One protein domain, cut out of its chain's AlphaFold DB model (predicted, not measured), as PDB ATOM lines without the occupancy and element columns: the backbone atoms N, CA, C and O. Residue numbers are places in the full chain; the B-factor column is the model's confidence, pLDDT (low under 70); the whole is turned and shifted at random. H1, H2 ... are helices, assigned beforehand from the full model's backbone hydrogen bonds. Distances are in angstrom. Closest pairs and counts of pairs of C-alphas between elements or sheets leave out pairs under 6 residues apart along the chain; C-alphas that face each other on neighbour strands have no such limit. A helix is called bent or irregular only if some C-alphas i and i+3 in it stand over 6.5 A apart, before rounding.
ATOM      1  N   THR A   3     194.618 -23.127  18.703       51.81
ATOM      2  CA  THR A   3     193.561 -23.622  19.601       51.81
ATOM      3  C   THR A   3     192.596 -22.538  20.094       51.81
ATOM      4  O   THR A   3     191.452 -22.830  20.418       51.81
ATOM      5  N   LEU A   4     193.008 -21.264  20.107       49.69
ATOM      6  CA  LEU A   4     192.118 -20.155  20.486       49.69
ATOM      7  C   LEU A   4     191.181 -19.722  19.350       49.69
ATOM      8  O   LEU A   4     190.147 -19.118  19.618       49.69
ATOM      9  N   ARG A   5     191.518 -20.028  18.089       52.22
ATOM     10  CA  ARG A   5     190.680 -19.684  16.931       52.22
ATOM     11  C   ARG A   5     189.529 -20.681  16.758       52.22
ATOM     12  O   ARG A   5     188.426 -20.253  16.434       52.22
ATOM     13  N   GLU A   6     189.755 -21.960  17.052       53.38
ATOM     14  CA  GLU A   6     188.701 -22.990  17.063       53.38
ATOM     15  C   GLU A   6     187.679 -22.762  18.179       53.38
ATOM     16  O   GLU A   6     186.479 -22.847  17.933       53.38
ATOM     17  N   TYR A   7     188.125 -22.357  19.374       49.94
ATOM     18  CA  TYR A   7     187.220 -22.086  20.498       49.94
ATOM     19  C   TYR A   7     186.312 -20.863  20.270       49.94
ATOM     20  O   TYR A   7     185.214 -20.772  20.818       49.94
ATOM     21  N   TYR A   8     186.746 -19.914  19.433       52.16
ATOM     22  CA  TYR A   8     185.974 -18.709  19.110       52.16
ATOM     23  C   TYR A   8     184.836 -18.972  18.109       52.16
ATOM     24  O   TYR A   8     183.910 -18.166  18.007       52.16
ATOM     25  N   ASN A   9     184.896 -20.081  17.363       54.38
ATOM     26  CA  ASN A   9     183.973 -20.345  16.257       54.38
ATOM     27  C   ASN A   9     182.844 -21.334  16.593       54.38
ATOM     28  O   ASN A   9     181.851 -21.363  15.871       54.38
ATOM     29  N   THR A  10     182.950 -22.078  17.697       54.50
ATOM     30  CA  THR A  10     182.118 -23.267  17.973       54.50
ATOM     31  C   THR A  10     180.975 -23.072  18.967       54.50
ATOM     32  O   THR A  10     180.120 -23.945  19.062       54.50
ATOM     33  N   SER A  11     180.871 -21.947  19.691       54.16
ATOM     34  CA  SER A  11     179.730 -21.749  20.603       54.16
ATOM     35  C   SER A  11     178.795 -20.611  20.156       54.16
ATOM     36  O   SER A  11     179.164 -19.432  20.214       54.16
ATOM     37  N   PRO A  12     177.539 -20.910  19.757       64.44
ATOM     38  CA  PRO A  12     176.566 -19.881  19.370       64.44
ATOM     39  C   PRO A  12     176.273 -18.903  20.519       64.44
ATOM     40  O   PRO A  12     176.002 -17.723  20.292       64.44
ATOM     41  N   LYS A  13     176.434 -19.358  21.771       65.06
ATOM     42  CA  LYS A  13     176.331 -18.526  22.979       65.06
ATOM     43  C   LYS A  13     177.399 -17.428  23.035       65.06
ATOM     44  O   LYS A  13     177.112 -16.334  23.514       65.06
ATOM     45  N   PHE A  14     178.601 -17.686  22.522       68.19
ATOM     46  CA  PHE A  14     179.693 -16.717  22.531       68.19
ATOM     47  C   PHE A  14     179.528 -15.654  21.436       68.19
ATOM     48  O   PHE A  14     179.712 -14.468  21.711       68.19
ATOM     49  N   LYS A  15     179.068 -16.036  20.231       69.56
ATOM     50  CA  LYS A  15     178.685 -15.069  19.179       69.56
ATOM     51  C   LYS A  15     177.573 -14.130  19.659       69.56
ATOM     52  O   LYS A  15     177.658 -12.922  19.451       69.56
ATOM     53  N   LEU A  16     176.576 -14.666  20.365       75.00
ATOM     54  CA  LEU A  16     175.503 -13.866  20.954       75.00
ATOM     55  C   LEU A  16     176.029 -12.913  22.041       75.00
ATOM     56  O   LEU A  16     175.726 -11.722  22.009       75.00
ATOM     57  N   ALA A  17     176.855 -13.410  22.966       71.25
ATOM     58  CA  ALA A  17     177.434 -12.594  24.034       71.25
ATOM     59  C   ALA A  17     178.315 -11.455  23.492       71.25
ATOM     60  O   ALA A  17     178.243 -10.329  23.983       71.25
ATOM     61  N   MET A  18     179.102 -11.716  22.445       78.31
ATOM     62  CA  MET A  18     179.938 -10.704  21.800       78.31
ATOM     63  C   MET A  18     179.098  -9.629  21.095       78.31
ATOM     64  O   MET A  18     179.388  -8.441  21.238       78.31
ATOM     65  N   ASN A  19     178.011 -10.012  20.416       77.56
ATOM     66  CA  ASN A  19     177.080  -9.053  19.815       77.56
ATOM     67  C   ASN A  19     176.386  -8.180  20.874       77.56
ATOM     68  O   ASN A  19     176.262  -6.971  20.680       77.56
ATOM     69  N   ILE A  20     175.997  -8.759  22.017       80.62
ATOM     70  CA  ILE A  20     175.404  -8.010  23.135       80.62
ATOM     71  C   ILE A  20     176.419  -7.021  23.726       80.62
ATOM     72  O   ILE A  20     176.084  -5.857  23.940       80.62
ATOM     73  N   MET A  21     177.672  -7.437  23.944       81.00
ATOM     74  CA  MET A  21     178.716  -6.546  24.471       81.00
ATOM     75  C   MET A  21     179.058  -5.396  23.511       81.00
ATOM     76  O   MET A  21     179.204  -4.249  23.946       81.00
ATOM     77  N   CYS A  22     179.120  -5.661  22.204       82.31
ATOM     78  CA  CYS A  22     179.271  -4.609  21.196       82.31
ATOM     79  C   CYS A  22     178.078  -3.642  21.207       82.31
ATOM     80  O   CYS A  22     178.266  -2.431  21.137       82.31
ATOM     81  N   TYR A  23     176.851  -4.143  21.359       87.38
ATOM     82  CA  TYR A  23     175.663  -3.291  21.402       87.38
ATOM     83  C   TYR A  23     175.660  -2.356  22.623       87.38
ATOM     84  O   TYR A  23     175.460  -1.152  22.478       87.38
ATOM     85  N   VAL A  24     175.951  -2.882  23.819       86.94
ATOM     86  CA  VAL A  24     175.968  -2.088  25.063       86.94
ATOM     87  C   VAL A  24     177.028  -0.984  25.016       86.94
ATOM     88  O   VAL A  24     176.760   0.146  25.425       86.94
ATOM     89  N   THR A  25     178.215  -1.276  24.474       85.12
ATOM     90  CA  THR A  25     179.285  -0.272  24.348       85.12
ATOM     91  C   THR A  25     178.931   0.819  23.339       85.12
ATOM     92  O   THR A  25     179.098   2.001  23.639       85.12
ATOM     93  N   ILE A  26     178.358   0.457  22.187       86.81
ATOM     94  CA  ILE A  26     177.908   1.421  21.173       86.81
ATOM     95  C   ILE A  26     176.801   2.328  21.726       86.81
ATOM     96  O   ILE A  26     176.889   3.549  21.594       86.81
ATOM     97  N   VAL A  27     175.789   1.765  22.398       86.94
ATOM     98  CA  VAL A  27     174.692   2.545  23.000       86.94
ATOM     99  C   VAL A  27     175.213   3.509  24.071       86.94
ATOM    100  O   VAL A  27     174.772   4.661  24.126       86.94
ATOM    101  N   GLY A  28     176.183   3.081  24.885       86.69
ATOM    102  CA  GLY A  28     176.823   3.934  25.888       86.69
ATOM    103  C   GLY A  28     177.574   5.117  25.272       86.69
ATOM    104  O   GLY A  28     177.390   6.255  25.704       86.69
ATOM    105  N   ILE A  29     178.362   4.873  24.218       87.38
ATOM    106  CA  ILE A  29     179.106   5.924  23.506       87.38
ATOM    107  C   ILE A  29     178.141   6.917  22.847       87.38
ATOM    108  O   ILE A  29     178.316   8.126  22.992       87.38
ATOM    109  N   ILE A  30     177.091   6.431  22.175       85.62
ATOM    110  CA  ILE A  30     176.079   7.291  21.543       85.62
ATOM    111  C   ILE A  30     175.371   8.152  22.595       85.62
ATOM    112  O   ILE A  30     175.217   9.355  22.394       85.62
ATOM    113  N   SER A  31     174.996   7.573  23.739       85.50
ATOM    114  CA  SER A  31     174.342   8.311  24.827       85.50
ATOM    115  C   SER A  31     175.244   9.412  25.397       85.50
ATOM    116  O   SER A  31     174.783  10.532  25.613       85.50
ATOM    117  N   ALA A  32     176.538   9.131  25.579       82.94
ATOM    118  CA  ALA A  32     177.512  10.118  26.046       82.94
ATOM    119  C   ALA A  32     177.723  11.257  25.031       82.94
ATOM    120  O   ALA A  32     177.801  12.423  25.419       82.94
ATOM    121  N   LEU A  33     177.765  10.940  23.733       83.44
ATOM    122  CA  LEU A  33     177.883  11.937  22.666       83.44
ATOM    123  C   LEU A  33     176.641  12.829  22.575       83.44
ATOM    124  O   LEU A  33     176.774  14.044  22.448       83.44
ATOM    125  N   LEU A  34     175.444  12.249  22.693       79.69
ATOM    126  CA  LEU A  34     174.194  13.011  22.729       79.69
ATOM    127  C   LEU A  34     174.144  13.934  23.950       79.69
ATOM    128  O   LEU A  34     173.808  15.109  23.807       79.69
ATOM    129  N   TYR A  35     174.552  13.442  25.124       81.94
ATOM    130  CA  TYR A  35     174.634  14.254  26.337       81.94
ATOM    131  C   TYR A  35     175.596  15.438  26.155       81.94
ATOM    132  O   TYR A  35     175.214  16.585  26.387       81.94
ATOM    133  N   PHE A  36     176.804  15.189  25.642       79.75
ATOM    134  CA  PHE A  36     177.795  16.238  25.394       79.75
ATOM    135  C   PHE A  36     177.295  17.293  24.392       79.75
ATOM    136  O   PHE A  36     177.466  18.495  24.612       79.75
ATOM    137  N   MET A  37     176.611  16.862  23.327       73.81
ATOM    138  CA  MET A  37     176.008  17.784  22.362       73.81
ATOM    139  C   MET A  37     174.884  18.619  22.984       73.81
ATOM    140  O   MET A  37     174.841  19.824  22.747       73.81
ATOM    141  N   THR A  38     174.033  18.038  23.839       69.50
ATOM    142  CA  THR A  38     172.960  18.795  24.514       69.50
ATOM    143  C   THR A  38     173.484  19.850  25.489       69.50
ATOM    144  O   THR A  38     172.871  20.904  25.630       69.50
ATOM    145  N   THR A  39     174.641  19.617  26.118       68.69
ATOM    146  CA  THR A  39     175.258  20.601  27.021       68.69
ATOM    147  C   THR A  39     175.961  21.754  26.297       68.69
ATOM    148  O   THR A  39     176.177  22.799  26.899       68.69
ATOM    149  N   SER A  40     176.324  21.581  25.020       62.59
ATOM    150  CA  SER A  40     177.161  22.534  24.274       62.59
ATOM    151  C   SER A  40     176.359  23.606  23.524       62.59
ATOM    152  O   SER A  40     176.858  24.706  23.291       62.59
ATOM    153  N   THR A  41     175.104  23.336  23.154       59.41
ATOM    154  CA  THR A  41     174.327  24.234  22.285       59.41
ATOM    155  C   THR A  41     172.899  24.441  22.782       59.41
ATOM    156  O   THR A  41     171.930  23.933  22.223       59.41
ATOM    157  N   TYR A  42     172.755  25.268  23.817       59.62
ATOM    158  CA  TYR A  42     171.460  25.815  24.231       59.62
ATOM    159  C   TYR A  42     171.122  27.049  23.374       59.62
ATOM    160  O   TYR A  42     171.308  28.182  23.798       59.62
ATOM    161  N   ASN A  43     170.713  26.830  22.121       60.44
ATOM    162  CA  ASN A  43     170.104  27.849  21.260       60.44
ATOM    163  C   ASN A  43     168.940  27.196  20.492       60.44
ATOM    164  O   ASN A  43     169.141  26.243  19.735       60.44
ATOM    165  N   ASP A  44     167.728  27.716  20.697       58.59
ATOM    166  CA  ASP A  44     166.428  27.040  20.510       58.59
ATOM    167  C   ASP A  44     166.079  26.541  19.090       58.59
ATOM    168  O   ASP A  44     165.084  25.841  18.909       58.59
ATOM    169  N   ALA A  45     166.889  26.825  18.066       60.53
ATOM    170  CA  ALA A  45     166.597  26.446  16.678       60.53
ATOM    171  C   ALA A  45     167.364  25.209  16.163       60.53
ATOM    172  O   ALA A  45     166.982  24.635  15.143       60.53
ATOM    173  N   HIS A  46     168.430  24.763  16.838       59.34
ATOM    174  CA  HIS A  46     169.301  23.689  16.323       59.34
ATOM    175  C   HIS A  46     169.054  22.306  16.945       59.34
ATOM    176  O   HIS A  46     169.586  21.309  16.456       59.34
ATOM    177  N   VAL A  47     168.196  22.216  17.965       61.25
ATOM    178  CA  VAL A  47     167.934  20.971  18.711       61.25
ATOM    179  C   VAL A  47     167.248  19.906  17.842       61.25
ATOM    180  O   VAL A  47     167.551  18.720  17.960       61.25
ATOM    181  N   GLY A  48     166.381  20.307  16.905       59.78
ATOM    182  CA  GLY A  48     165.637  19.364  16.059       59.78
ATOM    183  C   GLY A  48     166.521  18.553  15.105       59.78
ATOM    184  O   GLY A  48     166.334  17.349  14.953       59.78
ATOM    185  N   ILE A  49     167.529  19.185  14.500       68.88
ATOM    186  CA  ILE A  49     168.402  18.522  13.518       68.88
ATOM    187  C   ILE A  49     169.353  17.543  14.217       68.88
ATOM    188  O   ILE A  49     169.581  16.442  13.716       68.88
ATOM    189  N   VAL A  50     169.856  17.908  15.400       70.69
ATOM    190  CA  VAL A  50     170.824  17.093  16.151       70.69
ATOM    191  C   VAL A  50     170.197  15.806  16.695       70.69
ATOM    192  O   VAL A  50     170.903  14.816  16.846       70.69
ATOM    193  N   VAL A  51     168.881  15.770  16.935       74.19
ATOM    194  CA  VAL A  51     168.194  14.575  17.462       74.19
ATOM    195  C   VAL A  51     167.575  13.722  16.352       74.19
ATOM    196  O   VAL A  51     167.693  12.498  16.374       74.19
ATOM    197  N   VAL A  52     166.942  14.336  15.349       77.44
ATOM    198  CA  VAL A  52     166.183  13.590  14.328       77.44
ATOM    199  C   VAL A  52     167.103  12.833  13.364       77.44
ATOM    200  O   VAL A  52     166.815  11.690  13.006       77.44
ATOM    201  N   VAL A  53     168.236  13.427  12.976       82.69
ATOM    202  CA  VAL A  53     169.185  12.816  12.030       82.69
ATOM    203  C   VAL A  53     169.814  11.517  12.565       82.69
ATOM    204  O   VAL A  53     169.751  10.514  11.850       82.69
ATOM    205  N   PRO A  54     170.377  11.453  13.790       80.44
ATOM    206  CA  PRO A  54     170.958  10.209  14.296       80.44
ATOM    207  C   PRO A  54     169.917   9.111  14.537       80.44
ATOM    208  O   PRO A  54     170.216   7.945  14.289       80.44
ATOM    209  N   ILE A  55     168.689   9.457  14.948       82.31
ATOM    210  CA  ILE A  55     167.607   8.471  15.101       82.31
ATOM    211  C   ILE A  55     167.248   7.856  13.742       82.31
ATOM    212  O   ILE A  55     167.165   6.633  13.627       82.31
ATOM    213  N   ALA A  56     167.101   8.672  12.693       81.94
ATOM    214  CA  ALA A  56     166.811   8.182  11.345       81.94
ATOM    215  C   ALA A  56     167.934   7.282  10.791       81.94
ATOM    216  O   ALA A  56     167.659   6.240  10.194       81.94
ATOM    217  N   LEU A  57     169.198   7.643  11.040       87.88
ATOM    218  CA  LEU A  57     170.367   6.843  10.651       87.88
ATOM    219  C   LEU A  57     170.397   5.485  11.364       87.88
ATOM    220  O   LEU A  57     170.672   4.460  10.742       87.88
ATOM    221  N   LEU A  58     170.064   5.464  12.655       86.25
ATOM    222  CA  LEU A  58     170.038   4.245  13.460       86.25
ATOM    223  C   LEU A  58     168.933   3.286  12.989       86.25
ATOM    224  O   LEU A  58     169.187   2.093  12.823       86.25
ATOM    225  N   VAL A  59     167.739   3.804  12.676       86.12
ATOM    226  CA  VAL A  59     166.643   3.012  12.085       86.12
ATOM    227  C   VAL A  59     167.045   2.433  10.725       86.12
ATOM    228  O   VAL A  59     166.775   1.263  10.454       86.12
ATOM    229  N   PHE A  60     167.741   3.208   9.888       87.06
ATOM    230  CA  PHE A  60     168.224   2.740   8.587       87.06
ATOM    231  C   PHE A  60     169.256   1.608   8.719       87.06
ATOM    232  O   PHE A  60     169.149   0.598   8.025       87.06
ATOM    233  N   ILE A  61     170.210   1.721   9.650       85.00
ATOM    234  CA  ILE A  61     171.204   0.667   9.914       85.00
ATOM    235  C   ILE A  61     170.525  -0.614  10.413       85.00
ATOM    236  O   ILE A  61     170.833  -1.695   9.915       85.00
ATOM    237  N   ILE A  62     169.567  -0.512  11.342       84.00
ATOM    238  CA  ILE A  62     168.799  -1.676  11.814       84.00
ATOM    239  C   ILE A  62     168.054  -2.335  10.648       84.00
ATOM    240  O   ILE A  62     168.100  -3.556  10.517       84.00
ATOM    241  N   ALA A  63     167.424  -1.556   9.764       81.12
ATOM    242  CA  ALA A  63     166.736  -2.093   8.591       81.12
ATOM    243  C   ALA A  63     167.687  -2.845   7.640       81.12
ATOM    244  O   ALA A  63     167.315  -3.892   7.107       81.12
ATOM    245  N   LEU A  64     168.924  -2.362   7.456       80.25
ATOM    246  CA  LEU A  64     169.940  -3.064   6.664       80.25
ATOM    247  C   LEU A  64     170.392  -4.370   7.327       80.25
ATOM    248  O   LEU A  64     170.512  -5.385   6.644       80.25
ATOM    249  N   LEU A  65     170.579  -4.371   8.648       76.94
ATOM    250  CA  LEU A  65     170.953  -5.576   9.394       76.94
ATOM    251  C   LEU A  65     169.836  -6.630   9.386       76.94
ATOM    252  O   LEU A  65     170.119  -7.812   9.216       76.94
ATOM    253  N   TYR A  66     168.569  -6.217   9.484       72.19
ATOM    254  CA  TYR A  66     167.420  -7.127   9.382       72.19
ATOM    255  C   TYR A  66     167.255  -7.734   7.984       72.19
ATOM    256  O   TYR A  66     166.722  -8.835   7.853       72.19
ATOM    257  N   LYS A  67     167.715  -7.047   6.932       65.62
ATOM    258  CA  LYS A  67     167.627  -7.554   5.558       65.62
ATOM    259  C   LYS A  67     168.722  -8.578   5.224       65.62
ATOM    260  O   LYS A  67     168.521  -9.371   4.315       65.62
ATOM    261  N   GLY A  68     169.834  -8.587   5.964       52.47
ATOM    262  CA  GLY A  68     170.970  -9.499   5.760       52.47
ATOM    263  C   GLY A  68     170.921 -10.810   6.556       52.47
ATOM    264  O   GLY A  68     171.907 -11.536   6.581       52.47
ATOM    265  N   GLY A  69     169.816 -11.104   7.249       47.03
ATOM    266  CA  GLY A  69     169.690 -12.267   8.134       47.03
ATOM    267  C   GLY A  69     168.904 -13.447   7.565       47.03
ATOM    268  O   GLY A  69     168.380 -14.216   8.354       47.03
TER     269      GLY A  69
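This is residues 3 to 69 of the 154 residues of an uncharacterized protein of viral metagenome (UniProt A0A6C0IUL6). The model is a narrow, open V of two helices: the long helix H2 makes the longest axis, and H3 folds back from its far end, coming nearest to it close to the link of residues 41 to 46. A short third helix, H1, makes a corner with the beginning of H2, at the open end of the V. The printed part has 67 residues with three named helices, in the order H1, H2, H3 along the chain, and no named strand; its class is all helix. The whole is extended, with a radius of gyration of the C-alphas of 17.4 A, and its C-alphas span 56 by 26 by 14 A, only just a rod.

Begin with the longest helix, H2, residues 12 to 40: find C-alpha 12 at (176.566, -19.881, 19.370), and from there the helix runs 42.7 A to C-alpha 40 at (177.161, 22.534, 24.274). Next look at H3, residues 47 to 67, which covers 31.4 A and ends with C-alpha 67 at (167.627, -7.554, 5.558). H3 is neither bent nor irregular, but only just: C-alphas 50 and 53 are 6.2 A apart. Then go back to H1, residues 3 to 9, which measures 10.7 A from C-alpha 3 to C-alpha 9.

Look first at H2 and H3, which run opposite ways at a shallow tilt of 14 degrees. They are close but not clearly touching: their closest C-alphas, those of Thr 38 and Val 47, are 8.0 A apart, and their centres are 14.7 A apart. At the other end of H2, H1 is close but not clearly touching, with the C-alphas of Tyr 8 and Phe 14 the closest at 7.4 A. The lines of H1 and H2 are about perpendicular, at 74 degrees. H1 and H3 are apart. In the backbone of H2 you will find every O i to N i+4 pair within hydrogen-bond range; in H3 it is 15 of 17 pairs, and in H1 1 of 3, beside 2 of 4 O i to N i+3 pairs.

The two C-alphas farthest apart in the domain are those of Thr 3 and Asp 44, at 57.5 A. The printed part runs from 3 to 69 and has no cut. The link from H1 to H2 is tight, with 2 residues between them, and the link from H2 to H3 is short, with 6. Residues 3 to 29, 39 to 46 and 55 to 69 stand free. The mean pLDDT of the printed part is 72.2; look for values under 70 in residues 3 to 15, 38 to 49 and 67 to 69.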